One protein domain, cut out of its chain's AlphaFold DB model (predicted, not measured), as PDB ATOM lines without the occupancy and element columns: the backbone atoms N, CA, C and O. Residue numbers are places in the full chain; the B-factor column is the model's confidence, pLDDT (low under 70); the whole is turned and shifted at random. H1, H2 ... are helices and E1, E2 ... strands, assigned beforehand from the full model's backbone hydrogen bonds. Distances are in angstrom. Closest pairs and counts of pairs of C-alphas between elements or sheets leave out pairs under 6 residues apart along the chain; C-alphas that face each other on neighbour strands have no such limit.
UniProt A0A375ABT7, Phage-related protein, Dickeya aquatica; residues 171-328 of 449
ATOM      1  N   PRO A 171      33.240 -28.840  51.520       51.03
ATOM      2  CA  PRO A 171      32.008 -28.706  52.277       51.03
ATOM      3  C   PRO A 171      31.275 -30.042  52.193       51.03
ATOM      4  O   PRO A 171      31.199 -30.654  51.124       51.03
ATOM      5  N   THR A 172      30.846 -30.553  53.350       42.44
ATOM      6  CA  THR A 172      30.064 -31.788  53.421       42.44
ATOM      7  C   THR A 172      28.981 -31.726  52.362       42.44
ATOM      8  O   THR A 172      28.314 -30.697  52.263       42.44
ATOM      9  N   VAL A 173      28.816 -32.824  51.618       42.47
ATOM     10  CA  VAL A 173      27.689 -33.081  50.712       42.47
ATOM     11  C   VAL A 173      26.418 -33.125  51.555       42.47
ATOM     12  O   VAL A 173      25.828 -34.173  51.813       42.47
ATOM     13  N   VAL A 174      26.022 -31.981  52.088       40.25
ATOM     14  CA  VAL A 174      24.649 -31.754  52.451       40.25
ATOM     15  C   VAL A 174      24.017 -31.622  51.086       40.25
ATOM     16  O   VAL A 174      24.337 -30.701  50.339       40.25
ATOM     17  N   ALA A 175      23.174 -32.585  50.727       38.16
ATOM     18  CA  ALA A 175      22.147 -32.312  49.749       38.16
ATOM     19  C   ALA A 175      21.305 -31.179  50.351       38.16
ATOM     20  O   ALA A 175      20.266 -31.424  50.962       38.16
ATOM     21  N   GLU A 176      21.792 -29.938  50.267       41.91
ATOM     22  CA  GLU A 176      20.916 -28.793  50.279       41.91
ATOM     23  C   GLU A 176      20.021 -29.080  49.096       41.91
ATOM     24  O   GLU A 176      20.446 -29.041  47.940       41.91
ATOM     25  N   ALA A 177      18.811 -29.547  49.413       41.34
ATOM     26  CA  ALA A 177      17.746 -29.638  48.451       41.34
ATOM     27  C   ALA A 177      17.793 -28.303  47.725       41.34
ATOM     28  O   ALA A 177      17.565 -27.270  48.363       41.34
ATOM     29  N   VAL A 178      18.212 -28.328  46.453       46.41
ATOM     30  CA  VAL A 178      18.161 -27.166  45.573       46.41
ATOM     31  C   VAL A 178      16.816 -26.545  45.883       46.41
ATOM     32  O   VAL A 178      15.823 -27.253  45.721       46.41
ATOM     33  N   GLN A 179      16.801 -25.340  46.474       51.28
ATOM     34  CA  GLN A 179      15.555 -24.706  46.893       51.28
ATOM     35  C   GLN A 179      14.641 -24.771  45.680       51.28
ATOM     36  O   GLN A 179      14.943 -24.141  44.664       51.28
ATOM     37  N   ASP A 180      13.640 -25.654  45.747       58.31
ATOM     38  CA  ASP A 180      12.841 -26.014  44.585       58.31
ATOM     39  C   ASP A 180      12.281 -24.686  44.064       58.31
ATOM     40  O   ASP A 180      11.694 -23.915  44.834       58.31
ATOM     41  N   LEU A 181      12.513 -24.384  42.781       64.88
ATOM     42  CA  LEU A 181      11.827 -23.266  42.139       64.88
ATOM     43  C   LEU A 181      10.331 -23.409  42.473       64.88
ATOM     44  O   LEU A 181       9.819 -24.536  42.433       64.88
ATOM     45  N   PRO A 182       9.637 -22.321  42.859       70.88
ATOM     46  CA  PRO A 182       8.271 -22.420  43.353       70.88
ATOM     47  C   PRO A 182       7.403 -23.160  42.333       70.88
ATOM     48  O   PRO A 182       7.560 -22.982  41.126       70.88
ATOM     49  N   ALA A 183       6.494 -24.016  42.804       73.06
ATOM     50  CA  ALA A 183       5.623 -24.766  41.905       73.06
ATOM     51  C   ALA A 183       4.824 -23.793  41.029       73.06
ATOM     52  O   ALA A 183       4.214 -22.860  41.545       73.06
ATOM     53  N   VAL A 184       4.819 -23.999  39.713       71.81
ATOM     54  CA  VAL A 184       4.015 -23.188  38.793       71.81
ATOM     55  C   VAL A 184       2.545 -23.573  38.964       71.81
ATOM     56  O   VAL A 184       2.186 -24.738  38.801       71.81
ATOM     57  N   THR A 185       1.690 -22.606  39.292       70.06
ATOM     58  CA  THR A 185       0.255 -22.814  39.520       70.06
ATOM     59  C   THR A 185      -0.569 -21.947  38.586       70.06
ATOM     60  O   THR A 185      -0.330 -20.745  38.499       70.06
ATOM     61  N   VAL A 186      -1.576 -22.550  37.953       65.00
ATOM     62  CA  VAL A 186      -2.602 -21.852  37.173       65.00
ATOM     63  C   VAL A 186      -3.969 -22.347  37.642       65.00
ATOM     64  O   VAL A 186      -4.245 -23.546  37.588       65.00
ATOM     65  N   GLN A 187      -4.813 -21.438  38.126       65.88
ATOM     66  CA  GLN A 187      -6.194 -21.708  38.526       65.88
ATOM     67  C   GLN A 187      -7.145 -20.817  37.729       65.88
ATOM     68  O   GLN A 187      -6.897 -19.625  37.574       65.88
ATOM     69  N   VAL A 188      -8.251 -21.384  37.252       59.22
ATOM     70  CA  VAL A 188      -9.294 -20.646  36.531       59.22
ATOM     71  C   VAL A 188     -10.615 -20.892  37.246       59.22
ATOM     72  O   VAL A 188     -11.105 -22.021  37.289       59.22
ATOM     73  N   ASN A 189     -11.192 -19.838  37.823       55.84
ATOM     74  CA  ASN A 189     -12.544 -19.892  38.374       55.84
ATOM     75  C   ASN A 189     -13.539 -19.455  37.295       55.84
ATOM     76  O   ASN A 189     -13.232 -18.574  36.499       55.84
ATOM     77  N   GLY A 190     -14.730 -20.069  37.271       53.97
ATOM     78  CA  GLY A 190     -15.768 -19.969  36.224       53.97
ATOM     79  C   GLY A 190     -16.343 -18.578  35.897       53.97
ATOM     80  O   GLY A 190     -17.407 -18.488  35.294       53.97
ATOM     81  N   GLN A 191     -15.655 -17.498  36.258       50.91
ATOM     82  CA  GLN A 191     -15.867 -16.135  35.792       50.91
ATOM     83  C   GLN A 191     -14.504 -15.450  35.588       50.91
ATOM     84  O   GLN A 191     -13.943 -14.931  36.540       50.91
ATOM     85  N   ILE A 192     -14.008 -15.437  34.343       52.38
ATOM     86  CA  ILE A 192     -13.062 -14.466  33.729       52.38
ATOM     87  C   ILE A 192     -11.699 -14.223  34.442       52.38
ATOM     88  O   ILE A 192     -10.850 -13.535  33.888       52.38
ATOM     89  N   GLU A 193     -11.424 -14.802  35.609       53.97
ATOM     90  CA  GLU A 193     -10.200 -14.564  36.384       53.97
ATOM     91  C   GLU A 193      -9.275 -15.791  36.311       53.97
ATOM     92  O   GLU A 193      -9.566 -16.852  36.878       53.97
ATOM     93  N   VAL A 194      -8.166 -15.644  35.581       57.38
ATOM     94  CA  VAL A 194      -7.021 -16.562  35.630       57.38
ATOM     95  C   VAL A 194      -6.140 -16.116  36.795       57.38
ATOM     96  O   VAL A 194      -5.882 -14.925  36.953       57.38
ATOM     97  N   ARG A 195      -5.748 -17.057  37.657       63.91
ATOM     98  CA  ARG A 195      -4.782 -16.835  38.734       63.91
ATOM     99  C   ARG A 195      -3.535 -17.657  38.470       63.91
ATOM    100  O   ARG A 195      -3.562 -18.886  38.561       63.91
ATOM    101  N   GLU A 196      -2.447 -16.964  38.193       71.44
ATOM    102  CA  GLU A 196      -1.124 -17.510  37.930       71.44
ATOM    103  C   GLU A 196      -0.082 -16.944  38.900       71.44
ATOM    104  O   GLU A 196      -0.254 -15.875  39.483       71.44
ATOM    105  N   ASN A 197       1.026 -17.664  39.075       81.88
ATOM    106  CA  ASN A 197       2.140 -17.234  39.922       81.88
ATOM    107  C   ASN A 197       3.440 -16.967  39.140       81.88
ATOM    108  O   ASN A 197       4.526 -17.006  39.723       81.88
ATOM    109  N   PHE A 198       3.355 -16.681  37.835       81.44
ATOM    110  CA  PHE A 198       4.532 -16.519  36.972       81.44
ATOM    111  C   PHE A 198       5.492 -15.421  37.430       81.44
ATOM    112  O   PHE A 198       6.695 -15.621  37.339       81.44
ATOM    113  N   THR A 199       5.009 -14.310  37.991       82.19
ATOM    114  CA  THR A 199       5.888 -13.256  38.531       82.19
ATOM    115  C   THR A 199       6.724 -13.749  39.714       82.19
ATOM    116  O   THR A 199       7.912 -13.451  39.804       82.19
ATOM    117  N   ILE A 200       6.129 -14.543  40.610       81.81
ATOM    118  CA  ILE A 200       6.836 -15.130  41.760       81.81
ATOM    119  C   ILE A 200       7.876 -16.138  41.261       81.81
ATOM    120  O   ILE A 200       9.013 -16.152  41.734       81.81
ATOM    121  N   PHE A 201       7.496 -16.945  40.269       82.88
ATOM    122  CA  PHE A 201       8.403 -17.876  39.613       82.88
ATOM    123  C   PHE A 201       9.559 -17.161  38.904       82.88
ATOM    124  O   PHE A 201      10.700 -17.589  39.034       82.88
ATOM    125  N   GLU A 202       9.294 -16.059  38.201       82.38
ATOM    126  CA  GLU A 202      10.307 -15.267  37.503       82.38
ATOM    127  C   GLU A 202      11.358 -14.718  38.467       82.38
ATOM    128  O   GLU A 202      12.551 -14.864  38.214       82.38
ATOM    129  N   VAL A 203      10.929 -14.122  39.585       85.19
ATOM    130  CA  VAL A 203      11.844 -13.582  40.601       85.19
ATOM    131  C   VAL A 203      12.727 -14.689  41.173       85.19
ATOM    132  O   VAL A 203      13.946 -14.532  41.229       85.19
ATOM    133  N   ALA A 204      12.136 -15.831  41.534       81.75
ATOM    134  CA  ALA A 204      12.882 -16.972  42.057       81.75
ATOM    135  C   ALA A 204      13.852 -17.566  41.020       81.75
ATOM    136  O   ALA A 204      14.975 -17.932  41.359       81.75
ATOM    137  N   LEU A 205      13.439 -17.635  39.751       83.19
ATOM    138  CA  LEU A 205      14.272 -18.128  38.659       83.19
ATOM    139  C   LEU A 205      15.465 -17.206  38.389       83.19
ATOM    140  O   LEU A 205      16.576 -17.693  38.186       83.19
ATOM    141  N   ARG A 206      15.254 -15.887  38.390       85.38
ATOM    142  CA  ARG A 206      16.335 -14.909  38.210       85.38
ATOM    143  C   ARG A 206      17.332 -14.967  39.361       85.38
ATOM    144  O   ARG A 206      18.521 -15.094  39.095       85.38
ATOM    145  N   ASP A 207      16.851 -14.995  40.605       84.12
ATOM    146  CA  ASP A 207      17.707 -15.180  41.785       84.12
ATOM    147  C   ASP A 207      18.529 -16.474  41.690       84.12
ATOM    148  O   ASP A 207      19.737 -16.477  41.923       84.12
ATOM    149  N   PHE A 208      17.901 -17.573  41.269       84.25
ATOM    150  CA  PHE A 208      18.594 -18.840  41.069       84.25
ATOM    151  C   PHE A 208      19.710 -18.739  40.013       84.25
ATOM    152  O   PHE A 208      20.835 -19.165  40.271       84.25
ATOM    153  N   ILE A 209      19.431 -18.153  38.844       83.50
ATOM    154  CA  ILE A 209      20.397 -18.025  37.736       83.50
ATOM    155  C   ILE A 209      21.557 -17.073  38.075       83.50
ATOM    156  O   ILE A 209      22.688 -17.283  37.614       83.50
ATOM    157  N   GLU A 210      21.274 -16.005  38.817       83.88
ATOM    158  CA  GLU A 210      22.243 -14.954  39.140       83.88
ATOM    159  C   GLU A 210      23.101 -15.314  40.355       83.88
ATOM    160  O   GLU A 210      24.315 -15.131  40.302       83.88
ATOM    161  N   ASN A 211      22.497 -15.871  41.409       81.69
ATOM    162  CA  ASN A 211      23.149 -16.002  42.713       81.69
ATOM    163  C   ASN A 211      23.444 -17.448  43.137       81.69
ATOM    164  O   ASN A 211      24.288 -17.653  44.005       81.69
ATOM    165  N   LYS A 212      22.756 -18.453  42.572       84.50
ATOM    166  CA  LYS A 212      22.851 -19.855  43.039       84.50
ATOM    167  C   LYS A 212      23.446 -20.813  42.010       84.50
ATOM    168  O   LYS A 212      24.047 -21.814  42.395       84.50
ATOM    169  N   LEU A 213      23.286 -20.535  40.716       85.19
ATOM    170  CA  LEU A 213      23.794 -21.382  39.639       85.19
ATOM    171  C   LEU A 213      25.329 -21.422  39.648       85.19
ATOM    172  O   LEU A 213      25.990 -20.398  39.474       85.19
ATOM    173  N   ILE A 214      25.896 -22.619  39.777       86.19
ATOM    174  CA  ILE A 214      27.346 -22.828  39.758       86.19
ATOM    175  C   ILE A 214      27.866 -22.644  38.329       86.19
ATOM    176  O   ILE A 214      27.479 -23.366  37.410       86.19
ATOM    177  N   ARG A 215      28.779 -21.685  38.145       84.75
ATOM    178  CA  ARG A 215      29.408 -21.385  36.843       84.75
ATOM    179  C   ARG A 215      30.869 -21.808  36.747       84.75
ATOM    180  O   ARG A 215      31.389 -21.947  35.651       84.75
ATOM    181  N   GLU A 216      31.530 -22.033  37.874       85.25
ATOM    182  CA  GLU A 216      32.941 -22.428  37.907       85.25
ATOM    183  C   GLU A 216      33.141 -23.624  38.845       85.25
ATOM    184  O   GLU A 216      33.738 -23.476  39.911       85.25
ATOM    185  N   PRO A 217      32.631 -24.820  38.495       86.56
ATOM    186  CA  PRO A 217      32.801 -25.993  39.339       86.56
ATOM    187  C   PRO A 217      34.286 -26.377  39.448       86.56
ATOM    188  O   PRO A 217      35.015 -26.464  38.450       86.56
ATOM    189  N   GLN A 218      34.748 -26.610  40.673       83.00
ATOM    190  CA  GLN A 218      36.132 -26.977  40.986       83.00
ATOM    191  C   GLN A 218      36.221 -28.332  41.687       83.00
ATOM    192  O   GLN A 218      37.144 -29.109  41.424       83.00
ATOM    193  N   THR A 219      35.269 -28.621  42.568       83.06
ATOM    194  CA  THR A 219      35.255 -29.807  43.422       83.06
ATOM    195  C   THR A 219      34.273 -30.864  42.922       83.06
ATOM    196  O   THR A 219      33.360 -30.582  42.147       83.06
ATOM    197  N   ASP A 220      34.439 -32.103  43.395       84.88
ATOM    198  CA  ASP A 220      33.458 -33.172  43.164       84.88
ATOM    199  C   ASP A 220      32.049 -32.772  43.632       84.88
ATOM    200  O   ASP A 220      31.066 -33.162  42.999       84.88
ATOM    201  N   GLN A 221      31.966 -31.962  44.693       82.81
ATOM    202  CA  GLN A 221      30.711 -31.439  45.212       82.81
ATOM    203  C   GLN A 221      30.092 -30.419  44.258       82.81
ATOM    204  O   GLN A 221      28.938 -30.583  43.884       82.81
ATOM    205  N   ASP A 222      30.870 -29.462  43.751       85.69
ATOM    206  CA  ASP A 222      30.368 -28.471  42.789       85.69
ATOM    207  C   ASP A 222      29.813 -29.147  41.527       85.69
ATOM    208  O   ASP A 222      28.802 -28.729  40.966       85.69
ATOM    209  N   PHE A 223      30.462 -30.226  41.074       87.56
ATOM    210  CA  PHE A 223      29.992 -31.016  39.938       87.56
ATOM    211  C   PHE A 223      28.712 -31.806  40.240       87.56
ATOM    212  O   PHE A 223      27.926 -32.039  39.318       87.56
ATOM    213  N   ALA A 224      28.521 -32.260  41.480       86.94
ATOM    214  CA  ALA A 224      27.295 -32.922  41.915       86.94
ATOM    215  C   ALA A 224      26.147 -31.912  42.066       86.94
ATOM    216  O   ALA A 224      25.049 -32.152  41.564       86.94
ATOM    217  N   ASP A 225      26.419 -30.757  42.668       85.88
ATOM    218  CA  ASP A 225      25.448 -29.683  42.865       85.88
ATOM    219  C   ASP A 225      25.012 -29.076  41.537       85.88
ATOM    220  O   ASP A 225      23.819 -28.896  41.305       85.88
ATOM    221  N   LEU A 226      25.939 -28.858  40.602       87.25
ATOM    222  CA  LEU A 226      25.597 -28.397  39.259       87.25
ATOM    223  C   LEU A 226      24.712 -29.414  38.511       87.25
ATOM    224  O   LEU A 226      23.772 -29.020  37.820       87.25
ATOM    225  N   ASP A 227      24.945 -30.723  38.675       88.88
ATOM    226  CA  ASP A 227      24.072 -31.768  38.111       88.88
ATOM    227  C   ASP A 227      22.655 -31.722  38.716       88.88
ATOM    228  O   ASP A 227      21.659 -31.845  37.995       88.88
ATOM    229  N   LEU A 228      22.542 -31.476  40.026       88.88
ATOM    230  CA  LEU A 228      21.256 -31.265  40.699       88.88
ATOM    231  C   LEU A 228      20.556 -29.984  40.220       88.88
ATOM    232  O   LEU A 228      19.355 -30.007  39.948       88.88
ATOM    233  N   GLN A 229      21.295 -28.890  40.046       87.44
ATOM    234  CA  GLN A 229      20.784 -27.621  39.519       87.44
ATOM    235  C   GLN A 229      20.255 -27.766  38.081       87.44
ATOM    236  O   GLN A 229      19.179 -27.255  37.761       87.44
ATOM    237  N   ILE A 230      20.942 -28.533  37.226       88.81
ATOM    238  CA  ILE A 230      20.476 -28.878  35.870       88.81
ATOM    239  C   ILE A 230      19.161 -29.665  35.922       88.81
ATOM    240  O   ILE A 230      18.222 -29.357  35.181       88.81
ATOM    241  N   LYS A 231      19.057 -30.655  36.820       89.75
ATOM    242  CA  LYS A 231      17.820 -31.431  37.024       89.75
ATOM    243  C   LYS A 231      16.665 -30.554  37.507       89.75
ATOM    244  O   LYS A 231      15.549 -30.712  37.011       89.75
ATOM    245  N   ALA A 232      16.923 -29.608  38.411       86.81
ATOM    246  CA  ALA A 232      15.921 -28.652  38.880       86.81
ATOM    247  C   ALA A 232      15.411 -27.757  37.737       86.81
ATOM    248  O   ALA A 232      14.199 -27.624  37.556       86.81
ATOM    249  N   MET A 233      16.307 -27.227  36.894       87.31
ATOM    250  CA  MET A 233      15.915 -26.464  35.701       87.31
ATOM    251  C   MET A 233      15.110 -27.312  34.706       87.31
ATOM    252  O   MET A 233      14.144 -26.826  34.124       87.31
ATOM    253  N   LYS A 234      15.441 -28.597  34.539       90.00
ATOM    254  CA  LYS A 234      14.664 -29.507  33.683       90.00
ATOM    255  C   LYS A 234      13.235 -29.714  34.202       90.00
ATOM    256  O   LYS A 234      12.284 -29.599  33.433       90.00
ATOM    257  N   LYS A 235      13.073 -29.943  35.508       87.62
ATOM    258  CA  LYS A 235      11.760 -30.055  36.169       87.62
ATOM    259  C   LYS A 235      10.949 -28.758  36.037       87.62
ATOM    260  O   LYS A 235       9.748 -28.800  35.777       87.62
ATOM    261  N   ALA A 236      11.598 -27.602  36.170       86.38
ATOM    262  CA  ALA A 236      10.980 -26.298  35.938       86.38
ATOM    263  C   ALA A 236      10.488 -26.124  34.489       86.38
ATOM    264  O   ALA A 236       9.356 -25.691  34.278       86.38
ATOM    265  N   GLU A 237      11.294 -26.513  33.497       86.44
ATOM    266  CA  GLU A 237      10.908 -26.510  32.078       86.44
ATOM    267  C   GLU A 237       9.678 -27.404  31.829       86.44
ATOM    268  O   GLU A 237       8.714 -26.971  31.192       86.44
ATOM    269  N   GLU A 238       9.666 -28.619  32.385       87.75
ATOM    270  CA  GLU A 238       8.538 -29.559  32.302       87.75
ATOM    271  C   GLU A 238       7.261 -28.989  32.943       87.75
ATOM    272  O   GLU A 238       6.180 -29.077  32.358       87.75
ATOM    273  N   THR A 239       7.381 -28.335  34.103       83.88
ATOM    274  CA  THR A 239       6.239 -27.740  34.818       83.88
ATOM    275  C   THR A 239       5.658 -26.543  34.056       83.88
ATOM    276  O   THR A 239       4.439 -26.426  33.931       83.88
ATOM    277  N   LEU A 240       6.506 -25.682  33.477       84.19
ATOM    278  CA  LEU A 240       6.056 -24.581  32.617       84.19
ATOM    279  C   LEU A 240       5.307 -25.103  31.379       84.19
ATOM    280  O   LEU A 240       4.280 -24.544  30.998       84.19
ATOM    281  N   ASN A 241       5.782 -26.188  30.763       84.94
ATOM    282  CA  ASN A 241       5.105 -26.815  29.622       84.94
ATOM    283  C   ASN A 241       3.759 -27.447  30.012       84.94
ATOM    284  O   ASN A 241       2.788 -27.342  29.260       84.94
ATOM    285  N   ALA A 242       3.667 -28.055  31.196       82.69
ATOM    286  CA  ALA A 242       2.400 -28.560  31.722       82.69
ATOM    287  C   ALA A 242       1.390 -27.422  31.974       82.69
ATOM    288  O   ALA A 242       0.218 -27.549  31.611       82.69
ATOM    289  N   ALA A 243       1.846 -26.285  32.513       78.38
ATOM    290  CA  ALA A 243       1.009 -25.104  32.734       78.38
ATOM    291  C   ALA A 243       0.413 -24.549  31.426       78.38
ATOM    292  O   ALA A 243      -0.756 -24.166  31.400       78.38
ATOM    293  N   GLU A 244       1.163 -24.577  30.317       74.06
ATOM    294  CA  GLU A 244       0.649 -24.184  28.996       74.06
ATOM    295  C   GLU A 244      -0.518 -25.073  28.541       74.06
ATOM    296  O   GLU A 244      -1.524 -24.569  28.044       74.06
ATOM    297  N   SER A 245      -0.425 -26.389  28.759       70.06
ATOM    298  CA  SER A 245      -1.495 -27.330  28.396       70.06
ATOM    299  C   SER A 245      -2.782 -27.071  29.190       70.06
ATOM    300  O   SER A 245      -3.878 -27.174  28.640       70.06
ATOM    301  N   MET A 246      -2.660 -26.678  30.462       69.06
ATOM    302  CA  MET A 246      -3.797 -26.291  31.306       69.06
ATOM    303  C   MET A 246      -4.413 -24.954  30.869       69.06
ATOM    304  O   MET A 246      -5.635 -24.829  30.830       69.06
ATOM    305  N   MET A 247      -3.582 -23.977  30.487       68.00
ATOM    306  CA  MET A 247      -4.022 -22.669  29.988       68.00
ATOM    307  C   MET A 247      -4.746 -22.754  28.634       68.00
ATOM    308  O   MET A 247      -5.776 -22.111  28.441       68.00
ATOM    309  N   LEU A 248      -4.246 -23.567  27.695       64.25
ATOM    310  CA  LEU A 248      -4.836 -23.721  26.357       64.25
ATOM    311  C   LEU A 248      -6.202 -24.430  26.370       64.25
ATOM    312  O   LEU A 248      -6.996 -24.238  25.449       64.25
ATOM    313  N   ALA A 249      -6.502 -25.216  27.408       60.31
ATOM    314  CA  ALA A 249      -7.777 -25.917  27.547       60.31
ATOM    315  C   ALA A 249      -8.965 -24.988  27.883       60.31
ATOM    316  O   ALA A 249     -10.114 -25.419  27.770       60.31
ATOM    317  N   GLN A 250      -8.729 -23.731  28.297       57.59
ATOM    318  CA  GLN A 250      -9.763 -22.848  28.860       57.59
ATOM    319  C   GLN A 250      -9.696 -21.386  28.331       57.59
ATOM    320  O   GLN A 250      -9.324 -20.470  29.045       57.59
ATOM    321  N   ILE A 251     -10.137 -21.193  27.074       57.75
ATOM    322  CA  ILE A 251     -10.664 -19.975  26.384       57.75
ATOM    323  C   ILE A 251      -9.806 -18.674  26.237       57.75
ATOM    324  O   ILE A 251      -9.078 -18.202  27.096       57.75
ATOM    325  N   GLN A 252     -10.038 -18.066  25.061       54.12
ATOM    326  CA  GLN A 252      -9.503 -16.955  24.245       54.12
ATOM    327  C   GLN A 252      -8.820 -15.682  24.813       54.12
ATOM    328  O   GLN A 252      -8.505 -14.808  24.006       54.12
ATOM    329  N   ARG A 253      -8.531 -15.508  26.107       55.78
ATOM    330  CA  ARG A 253      -7.770 -14.318  26.578       55.78
ATOM    331  C   ARG A 253      -6.537 -14.725  27.383       55.78
ATOM    332  O   ARG A 253      -6.519 -14.599  28.597       55.78
ATOM    333  N   VAL A 254      -5.522 -15.237  26.679       61.28
ATOM    334  CA  VAL A 254      -4.305 -15.842  27.271       61.28
ATOM    335  C   VAL A 254      -3.010 -15.307  26.629       61.28
ATOM    336  O   VAL A 254      -1.927 -15.825  26.870       61.28
ATOM    337  N   ASP A 255      -3.064 -14.254  25.807       71.12
ATOM    338  CA  ASP A 255      -1.880 -13.814  25.048       71.12
ATOM    339  C   ASP A 255      -0.726 -13.322  25.935       71.12
ATOM    340  O   ASP A 255       0.434 -13.617  25.651       71.12
ATOM    341  N   GLU A 256      -1.013 -12.597  27.018       72.25
ATOM    342  CA  GLU A 256       0.022 -12.071  27.917       72.25
ATOM    343  C   GLU A 256       0.644 -13.168  28.788       72.25
ATOM    344  O   GLU A 256       1.867 -13.312  28.820       72.25
ATOM    345  N   ALA A 257      -0.186 -14.016  29.398       73.06
ATOM    346  CA  ALA A 257       0.274 -15.143  30.203       73.06
ATOM    347  C   ALA A 257       1.066 -16.164  29.367       73.06
ATOM    348  O   ALA A 257       2.098 -16.669  29.813       73.06
ATOM    349  N   LYS A 258       0.653 -16.409  28.114       78.12
ATOM    350  CA  LYS A 258       1.408 -17.244  27.173       78.12
ATOM    351  C   LYS A 258       2.767 -16.635  26.832       78.12
ATOM    352  O   LYS A 258       3.769 -17.341  26.867       78.12
ATOM    353  N   ARG A 259       2.831 -15.327  26.554       81.00
ATOM    354  CA  ARG A 259       4.106 -14.632  26.294       81.00
ATOM    355  C   ARG A 259       5.045 -14.689  27.499       81.00
ATOM    356  O   ARG A 259       6.235 -14.929  27.311       81.00
ATOM    357  N   GLN A 260       4.527 -14.495  28.714       80.25
ATOM    358  CA  GLN A 260       5.312 -14.618  29.947       80.25
ATOM    359  C   GLN A 260       5.825 -16.048  30.145       80.25
ATOM    360  O   GLN A 260       7.022 -16.236  30.350       80.25
ATOM    361  N   LYS A 261       4.968 -17.066  29.983       84.50
ATOM    362  CA  LYS A 261       5.380 -18.476  30.016       84.50
ATOM    363  C   LYS A 261       6.463 -18.770  28.982       84.50
ATOM    364  O   LYS A 261       7.467 -19.380  29.327       84.50
ATOM    365  N   ASP A 262       6.286 -18.341  27.733       85.31
ATOM    366  CA  ASP A 262       7.247 -18.595  26.654       85.31
ATOM    367  C   ASP A 262       8.605 -17.950  26.947       85.31
ATOM    368  O   ASP A 262       9.649 -18.553  26.691       85.31
ATOM    369  N   MET A 263       8.602 -16.743  27.517       88.31
ATOM    370  CA  MET A 263       9.810 -16.054  27.965       88.31
ATOM    371  C   MET A 263      10.511 -16.822  29.095       88.31
ATOM    372  O   MET A 263      11.711 -17.082  28.992       88.31
ATOM    373  N   LEU A 264       9.767 -17.277  30.109       83.50
ATOM    374  CA  LEU A 264      10.300 -18.080  31.215       83.50
ATOM    375  C   LEU A 264      10.822 -19.440  30.744       83.50
ATOM    376  O   LEU A 264      11.927 -19.833  31.110       83.50
ATOM    377  N   SER A 265      10.084 -20.140  29.881       85.56
ATOM    378  CA  SER A 265      10.509 -21.416  29.301       85.56
ATOM    379  C   SER A 265      11.798 -21.271  28.503       85.56
ATOM    380  O   SER A 265      12.683 -22.116  28.629       85.56
ATOM    381  N   ARG A 266      11.937 -20.200  27.710       89.50
ATOM    382  CA  ARG A 266      13.192 -19.900  27.006       89.50
ATOM    383  C   ARG A 266      14.329 -19.642  27.990       89.50
ATOM    384  O   ARG A 266      15.375 -20.262  27.856       89.50
ATOM    385  N   LEU A 267      14.105 -18.813  29.011       85.81
ATOM    386  CA  LEU A 267      15.125 -18.488  30.010       85.81
ATOM    387  C   LEU A 267      15.623 -19.736  30.760       85.81
ATOM    388  O   LEU A 267      16.834 -19.923  30.890       85.81
ATOM    389  N   VAL A 268      14.713 -20.607  31.213       86.12
ATOM    390  CA  VAL A 268      15.064 -21.880  31.868       86.12
ATOM    391  C   VAL A 268      15.835 -22.785  30.911       86.12
ATOM    392  O   VAL A 268      16.894 -23.298  31.268       86.12
ATOM    393  N   ARG A 269      15.328 -22.972  29.687       89.19
ATOM    394  CA  ARG A 269      15.933 -23.862  28.692       89.19
ATOM    395  C   ARG A 269      17.342 -23.416  28.309       89.19
ATOM    396  O   ARG A 269      18.245 -24.249  28.273       89.19
ATOM    397  N   ASP A 270      17.540 -22.130  28.040       87.62
ATOM    398  CA  ASP A 270      18.836 -21.593  27.623       87.62
ATOM    399  C   ASP A 270      19.877 -21.728  28.742       87.62
ATOM    400  O   ASP A 270      21.000 -22.172  28.488       87.62
ATOM    401  N   ASN A 271      19.495 -21.449  29.996       84.06
ATOM    402  CA  ASN A 271      20.385 -21.626  31.148       84.06
ATOM    403  C   ASN A 271      20.661 -23.101  31.458       84.06
ATOM    404  O   ASN A 271      21.802 -23.444  31.757       84.06
ATOM    405  N   ARG A 272      19.672 -23.995  31.308       90.12
ATOM    406  CA  ARG A 272      19.884 -25.444  31.420       90.12
ATOM    407  C   ARG A 272      20.891 -25.940  30.389       90.12
ATOM    408  O   ARG A 272      21.842 -26.622  30.752       90.12
ATOM    409  N   LEU A 273      20.711 -25.580  29.118       90.06
ATOM    410  CA  LEU A 273      21.619 -25.982  28.040       90.06
ATOM    411  C   LEU A 273      23.027 -25.403  28.229       90.06
ATOM    412  O   LEU A 273      24.012 -26.065  27.906       90.06
ATOM    413  N   MET A 274      23.135 -24.176  28.744       90.25
ATOM    414  CA  MET A 274      24.414 -23.570  29.108       90.25
ATOM    415  C   MET A 274      25.085 -24.344  30.249       90.25
ATOM    416  O   MET A 274      26.237 -24.742  30.098       90.25
ATOM    417  N   ALA A 275      24.356 -24.640  31.327       85.19
ATOM    418  CA  ALA A 275      24.858 -25.400  32.469       85.19
ATOM    419  C   ALA A 275      25.258 -26.840  32.096       85.19
ATOM    420  O   ALA A 275      26.293 -27.318  32.547       85.19
ATOM    421  N   GLU A 276      24.506 -27.521  31.224       90.81
ATOM    422  CA  GLU A 276      24.860 -28.849  30.694       90.81
ATOM    423  C   GLU A 276      26.179 -28.816  29.909       90.81
ATOM    424  O   GLU A 276      27.052 -29.664  30.116       90.81
ATOM    425  N   LYS A 277      26.349 -27.816  29.031       91.38
ATOM    426  CA  LYS A 277      27.604 -27.612  28.292       91.38
ATOM    427  C   LYS A 277      28.759 -27.309  29.236       91.38
ATOM    428  O   LYS A 277      29.822 -27.894  29.066       91.38
ATOM    429  N   LEU A 278      28.527 -26.444  30.221       87.25
ATOM    430  CA  LEU A 278      29.501 -26.046  31.231       87.25
ATOM    431  C   LEU A 278      29.949 -27.248  32.065       87.25
ATOM    432  O   LEU A 278      31.142 -27.500  32.182       87.25
ATOM    433  N   LEU A 279      29.013 -28.054  32.573       89.31
ATOM    434  CA  LEU A 279      29.317 -29.264  33.336       89.31
ATOM    435  C   LEU A 279      30.210 -30.222  32.535       89.31
ATOM    436  O   LEU A 279      31.181 -30.758  33.069       89.31
ATOM    437  N   ALA A 280      29.881 -30.444  31.259       88.81
ATOM    438  CA  ALA A 280      30.640 -31.332  30.388       88.81
ATOM    439  C   ALA A 280      32.027 -30.765  30.043       88.81
ATOM    440  O   ALA A 280      33.026 -31.474  30.191       88.81
ATOM    441  N   SER A 281      32.103 -29.497  29.621       90.06
ATOM    442  CA  SER A 281      33.367 -28.854  29.249       90.06
ATOM    443  C   SER A 281      34.312 -28.750  30.435       90.06
ATOM    444  O   SER A 281      35.509 -28.973  30.281       90.06
ATOM    445  N   GLU A 282      33.780 -28.477  31.625       89.94
ATOM    446  CA  GLU A 282      34.603 -28.224  32.798       89.94
ATOM    447  C   GLU A 282      35.125 -29.494  33.453       89.94
ATOM    448  O   GLU A 282      36.283 -29.532  33.870       89.94
ATOM    449  N   LYS A 283      34.354 -30.588  33.429       87.88
ATOM    450  CA  LYS A 283      34.888 -31.911  33.788       87.88
ATOM    451  C   LYS A 283      36.065 -32.301  32.897       87.88
ATOM    452  O   LYS A 283      37.062 -32.820  33.402       87.88
ATOM    453  N   GLU A 284      35.968 -32.045  31.593       90.75
ATOM    454  CA  GLU A 284      37.032 -32.386  30.645       90.75
ATOM    455  C   GLU A 284      38.242 -31.451  30.760       90.75
ATOM    456  O   GLU A 284      39.386 -31.915  30.787       90.75
ATOM    457  N   ARG A 285      38.008 -30.141  30.910       91.00
ATOM    458  CA  ARG A 285      39.069 -29.152  31.133       91.00
ATOM    459  C   ARG A 285      39.863 -29.485  32.391       91.00
ATOM    460  O   ARG A 285      41.081 -29.632  32.313       91.00
ATOM    461  N   ARG A 286      39.192 -29.691  33.531       90.25
ATOM    462  CA  ARG A 286      39.844 -30.028  34.810       90.25
ATOM    463  C   ARG A 286      40.602 -31.350  34.745       90.25
ATOM    464  O   ARG A 286      41.700 -31.457  35.291       90.25
ATOM    465  N   ARG A 287      40.050 -32.351  34.053       92.94
ATOM    466  CA  ARG A 287      40.736 -33.623  33.801       92.94
ATOM    467  C   ARG A 287      42.039 -33.397  33.032       92.94
ATOM    468  O   ARG A 287      43.081 -33.901  33.445       92.94
ATOM    469  N   THR A 288      41.984 -32.620  31.954       93.81
ATOM    470  CA  THR A 288      43.150 -32.315  31.118       93.81
ATOM    471  C   THR A 288      44.194 -31.511  31.890       93.81
ATOM    472  O   THR A 288      45.371 -31.857  31.848       93.81
ATOM    473  N   GLU A 289      43.783 -30.501  32.657       94.12
ATOM    474  CA  GLU A 289      44.674 -29.708  33.514       94.12
ATOM    475  C   GLU A 289      45.461 -30.577  34.492       94.12
ATOM    476  O   GLU A 289      46.680 -30.451  34.582       94.12
ATOM    477  N   LYS A 290      44.791 -31.508  35.180       94.50
ATOM    478  CA  LYS A 290      45.458 -32.427  36.112       94.50
ATOM    479  C   LYS A 290      46.454 -33.348  35.405       94.50
ATOM    480  O   LYS A 290      47.548 -33.569  35.918       94.50
ATOM    481  N   VAL A 291      46.113 -33.858  34.218       97.12
ATOM    482  CA  VAL A 291      47.031 -34.685  33.414       97.12
ATOM    483  C   VAL A 291      48.247 -33.878  32.958       97.12
ATOM    484  O   VAL A 291      49.371 -34.373  33.034       97.12
ATOM    485  N   VAL A 292      48.047 -32.640  32.498       97.12
ATOM    486  CA  VAL A 292      49.136 -31.742  32.087       97.12
ATOM    487  C   VAL A 292      50.041 -31.416  33.272       97.12
ATOM    488  O   VAL A 292      51.257 -31.525  33.142       97.12
ATOM    489  N   ALA A 293      49.471 -31.106  34.438       96.56
ATOM    490  CA  ALA A 293      50.234 -30.851  35.656       96.56
ATOM    491  C   ALA A 293      51.076 -32.069  36.076       96.56
ATOM    492  O   ALA A 293      52.260 -31.920  36.370       96.56
ATOM    493  N   ALA A 294      50.512 -33.282  36.030       97.44
ATOM    494  CA  ALA A 294      51.248 -34.508  36.340       97.44
ATOM    495  C   ALA A 294      52.397 -34.770  35.345       97.44
ATOM    496  O   ALA A 294      53.500 -35.140  35.752       97.44
ATOM    497  N   ARG A 295      52.171 -34.524  34.046       97.81
ATOM    498  CA  ARG A 295      53.218 -34.610  33.012       97.81
ATOM    499  C   ARG A 295      54.335 -33.601  33.246       97.81
ATOM    500  O   ARG A 295      55.499 -33.969  33.119       97.81
ATOM    501  N   GLN A 296      53.987 -32.362  33.592       97.88
ATOM    502  CA  GLN A 296      54.967 -31.317  33.873       97.88
ATOM    503  C   GLN A 296      55.800 -31.669  35.107       97.88
ATOM    504  O   GLN A 296      57.021 -31.687  35.017       97.88
ATOM    505  N   ALA A 297      55.161 -32.072  36.210       97.38
ATOM    506  CA  ALA A 297      55.858 -32.481  37.428       97.38
ATOM    507  C   ALA A 297      56.825 -33.657  37.192       97.38
ATOM    508  O   ALA A 297      57.902 -33.715  37.784       97.38
ATOM    509  N   PHE A 298      56.462 -34.595  36.314       98.19
ATOM    510  CA  PHE A 298      57.359 -35.675  35.906       98.19
ATOM    511  C   PHE A 298      58.528 -35.174  35.044       98.19
ATOM    512  O   PHE A 298      59.672 -35.553  35.281       98.19
ATOM    513  N   ALA A 299      58.259 -34.310  34.062       97.44
ATOM    514  CA  ALA A 299      59.290 -33.732  33.201       97.44
ATOM    515  C   ALA A 299      60.295 -32.873  33.989       97.44
ATOM    516  O   ALA A 299      61.497 -32.944  33.723       97.44
ATOM    517  N   ASP A 300      59.822 -32.115  34.978       97.56
ATOM    518  CA  ASP A 300      60.660 -31.323  35.879       97.56
ATOM    519  C   ASP A 300      61.586 -32.234  36.697       97.56
ATOM    520  O   ASP A 300      62.791 -31.991  36.759       97.56
ATOM    521  N   HIS A 301      61.056 -33.341  37.233       97.38
ATOM    522  CA  HIS A 301      61.843 -34.348  37.956       97.38
ATOM    523  C   HIS A 301      62.939 -34.972  37.083       97.38
ATOM    524  O   HIS A 301      64.100 -35.025  37.479       97.38
ATOM    525  N   VAL A 302      62.599 -35.403  35.864       97.38
ATOM    526  CA  VAL A 302      63.577 -35.966  34.913       97.38
ATOM    527  C   VAL A 302      64.634 -34.928  34.524       97.38
ATOM    528  O   VAL A 302      65.810 -35.267  34.394       97.38
ATOM    529  N   THR A 303      64.236 -33.664  34.363       97.00
ATOM    530  CA  THR A 303      65.166 -32.563  34.077       97.00
ATOM    531  C   THR A 303      66.150 -32.362  35.223       97.00
ATOM    532  O   THR A 303      67.338 -32.180  34.964       97.00
ATOM    533  N   GLU A 304      65.689 -32.435  36.472       96.56
ATOM    534  CA  GLU A 304      66.561 -32.339  37.643       96.56
ATOM    535  C   GLU A 304      67.566 -33.495  37.689       96.56
ATOM    536  O   GLU A 304      68.770 -33.260  37.759       96.56
ATOM    537  N   LEU A 305      67.107 -34.736  37.508       96.75
ATOM    538  CA  LEU A 305      67.995 -35.904  37.444       96.75
ATOM    539  C   LEU A 305      69.040 -35.790  36.326       96.75
ATOM    540  O   LEU A 305      70.201 -36.158  36.515       96.75
ATOM    541  N   GLN A 306      68.641 -35.273  35.160       96.81
ATOM    542  CA  GLN A 306      69.530 -35.075  34.018       96.81
ATOM    543  C   GLN A 306      70.628 -34.042  34.303       96.81
ATOM    544  O   GLN A 306      71.718 -34.188  33.753       96.81
ATOM    545  N   ARG A 307      70.393 -33.020  35.143       95.69
ATOM    546  CA  ARG A 307      71.424 -32.019  35.494       95.69
ATOM    547  C   ARG A 307      72.643 -32.652  36.157       95.69
ATOM    548  O   ARG A 307      73.759 -32.178  35.965       95.69
ATOM    549  N   GLU A 308      72.432 -33.735  36.893       92.69
ATOM    550  CA  GLU A 308      73.485 -34.479  37.587       92.69
ATOM    551  C   GLU A 308      74.202 -35.496  36.681       92.69
ATOM    552  O   GLU A 308      75.223 -36.064  37.069       92.69
ATOM    553  N   ILE A 309      73.685 -35.752  35.475       94.62
ATOM    554  CA  ILE A 309      74.198 -36.762  34.546       94.62
ATOM    555  C   ILE A 309      74.767 -36.062  33.312       94.62
ATOM    556  O   ILE A 309      74.050 -35.428  32.540       94.62
ATOM    557  N   SER A 310      76.074 -36.209  33.094       90.62
ATOM    558  CA  SER A 310      76.770 -35.622  31.947       90.62
ATOM    559  C   SER A 310      77.219 -36.689  30.945       90.62
ATOM    560  O   SER A 310      77.467 -37.840  31.296       90.62
ATOM    561  N   GLY A 311      77.314 -36.312  29.668       88.88
ATOM    562  CA  GLY A 311      77.811 -37.184  28.594       88.88
ATOM    563  C   GLY A 311      76.804 -38.195  28.033       88.88
ATOM    564  O   GLY A 311      77.033 -38.714  26.944       88.88
ATOM    565  N   VAL A 312      75.681 -38.432  28.714       94.56
ATOM    566  CA  VAL A 312      74.558 -39.246  28.219       94.56
ATOM    567  C   VAL A 312      73.220 -38.599  28.564       94.56
ATOM    568  O   VAL A 312      73.100 -37.839  29.528       94.56
ATOM    569  N   ARG A 313      72.205 -38.918  27.764       94.44
ATOM    570  CA  ARG A 313      70.823 -38.516  27.992       94.44
ATOM    571  C   ARG A 313      70.092 -39.574  28.814       94.44
ATOM    572  O   ARG A 313      70.136 -40.762  28.491       94.44
ATOM    573  N   LEU A 314      69.371 -39.113  29.825       94.25
ATOM    574  CA  LEU A 314      68.394 -39.868  30.583       94.25
ATOM    575  C   LEU A 314      67.102 -39.965  29.755       94.25
ATOM    576  O   LEU A 314      66.308 -39.028  29.697       94.25
ATOM    577  N   ASP A 315      66.935 -41.082  29.048       89.38
ATOM    578  CA  ASP A 315      65.746 -41.359  28.235       89.38
ATOM    579  C   ASP A 315      64.759 -42.208  29.043       89.38
ATOM    580  O   ASP A 315      64.918 -43.428  29.144       89.38
ATOM    581  N   ILE A 316      63.790 -41.542  29.684       92.81
ATOM    582  CA  ILE A 316      62.759 -42.184  30.508       92.81
ATOM    583  C   ILE A 316      61.432 -42.212  29.758       92.81
ATOM    584  O   ILE A 316      60.961 -41.192  29.246       92.81
ATOM    585  N   VAL A 317      60.775 -43.370  29.775       92.62
ATOM    586  CA  VAL A 317      59.404 -43.511  29.280       92.62
ATOM    587  C   VAL A 317      58.449 -42.728  30.180       92.62
ATOM    588  O   VAL A 317      58.349 -42.983  31.379       92.62
ATOM    589  N   VAL A 318      57.715 -41.785  29.592       94.38
ATOM    590  CA  VAL A 318      56.700 -41.009  30.316       94.38
ATOM    591  C   VAL A 318      55.540 -41.929  30.724       94.38
ATOM    592  O   VAL A 318      55.001 -42.624  29.858       94.38
ATOM    593  N   PRO A 319      55.104 -41.920  32.000       96.12
ATOM    594  CA  PRO A 319      53.935 -42.678  32.432       96.12
ATOM    595  C   PRO A 319      52.670 -42.317  31.641       96.12
ATOM    596  O   PRO A 319      52.420 -41.146  31.335       96.12
ATOM    597  N   ASP A 320      51.818 -43.307  31.360       96.44
ATOM    598  CA  ASP A 320      50.515 -43.065  30.732       96.44
ATOM    599  C   ASP A 320      49.497 -42.507  31.742       96.44
ATOM    600  O   ASP A 320      48.611 -43.198  32.251       96.44
ATOM    601  N   PHE A 321      49.626 -41.212  32.031       97.44
ATOM    602  CA  PHE A 321      48.723 -40.484  32.922       97.44
ATOM    603  C   PHE A 321      47.269 -40.470  32.432       97.44
ATOM    604  O   PHE A 321      46.349 -40.469  33.247       97.44
ATOM    605  N   ALA A 322      47.044 -40.463  31.113       95.44
ATOM    606  CA  ALA A 322      45.696 -40.434  30.548       95.44
ATOM    607  C   ALA A 322      45.012 -41.803  30.688       95.44
ATOM    608  O   ALA A 322      43.850 -41.878  31.096       95.44
ATOM    609  N   GLY A 323      45.746 -42.885  30.415       96.19
ATOM    610  CA  GLY A 323      45.290 -44.251  30.651       96.19
ATOM    611  C   GLY A 323      45.017 -44.536  32.127       96.19
ATOM    612  O   GLY A 323      43.988 -45.133  32.442       96.19
ATOM    613  N   ALA A 324      45.861 -44.031  33.036       95.31
ATOM    614  CA  ALA A 324      45.720 -44.227  34.483       95.31
ATOM    615  C   ALA A 324      44.383 -43.719  35.056       95.31
ATOM    616  O   ALA A 324      43.901 -44.243  36.062       95.31
ATOM    617  N   ILE A 325      43.769 -42.719  34.415       96.38
ATOM    618  CA  ILE A 325      42.516 -42.097  34.870       96.38
ATOM    619  C   ILE A 325      41.291 -42.473  34.030       96.38
ATOM    620  O   ILE A 325      40.195 -41.916  34.207       96.38
ATOM    621  N   LYS A 326      41.460 -43.392  33.076       94.12
ATOM    622  CA  LYS A 326      40.394 -43.814  32.170       94.12
ATOM    623  C   LYS A 326      39.228 -44.411  32.966       94.12
ATOM    624  O   LYS A 326      39.407 -45.286  33.803       94.12
ATOM    625  N   GLY A 327      38.014 -43.928  32.696       92.50
ATOM    626  CA  GLY A 327      36.786 -44.418  33.338       92.50
ATOM    627  C   GLY A 327      36.522 -43.900  34.759       92.50
ATOM    628  O   GLY A 327      35.441 -44.149  35.293       92.50
ATOM    629  N   LEU A 328      37.446 -43.142  35.361       92.94
ATOM    630  CA  LEU A 328      37.229 -42.527  36.673       92.94
ATOM    631  C   LEU A 328      36.226 -41.376  36.586       92.94
ATOM    632  O   LEU A 328      36.243 -40.596  35.630       92.94
TER     633      LEU A 328
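AT A GLANCE: This is residues 171 to 328 of the 449 residues of the protein "Phage-related protein" of Dickeya aquatica (UniProt A0A375ABT7). One very long helix, H3, is the spine of a thin rod; H1 and H2 lie along its first part in an up-and-down bundle of three, each running against the one before, with the small strand hairpin E1 and E2 at that end. H3 runs on beyond the bundle, and the chain then turns, residues 307 to 313 sticking out, and folds back to the short H4 on H3. The 158 printed residues hold, in chain order, E1, E2, H1, H2, H3 and H4, mostly helix, with an antiparallel sheet E1 - E2. The whole is extended, with a radius of gyration of the C-alphas of 25.5 A and spans of 96 by 29 by 24 A.

HOW THE PARTS SIT: E1, residues 186 to 189, and E2, residues 193 to 196, form an antiparallel hairpin, with N 187 and O 195 2.9 A apart, within hydrogen-bond range. H3, residues 255 to 307, is the hub. Its residues 258 to 283 touch H2, residues 220 to 248, in a helical hairpin at a shallow tilt of 16 degrees, opposite ways; the closest C-alphas, of Ile 230 and Arg 272, are 5.7 A apart. Its residues 260 to 271 touch H1, residues 198 to 212, at a shallow tilt of 10 degrees, the same way, closest at the C-alphas of Glu 202 and Leu 264, 6.9 A. H1 and H2 are near each other. H3 touches H4, residues 321 to 324, with residues 291 to 295 alone; the closest C-alphas, of Val 291 and Phe 321, are 6.1 A apart. In H1, H2 and H3 every O i to N i+4 pair is within hydrogen-bond range; H4 is too short for one.

IN THESE COORDINATES: E1 begins at C-alpha 186 (-2.602, -21.852, 37.173). H3 measures 76.2 A, from C-alpha 255 (-1.880, -13.814, 25.048) to C-alpha 307 (71.424, -32.019, 35.494); H2 measures 42.9 A and H1 19.6 A.

THE WHOLE: The C-alphas farthest apart, of Gln 191 and Gly 311, are 96.3 A apart. The printed part has no cut, and the link from H3 to H4 is long. The pLDDT is under 70 in residues 171 to 181, 186 to 195 and 246 to 254.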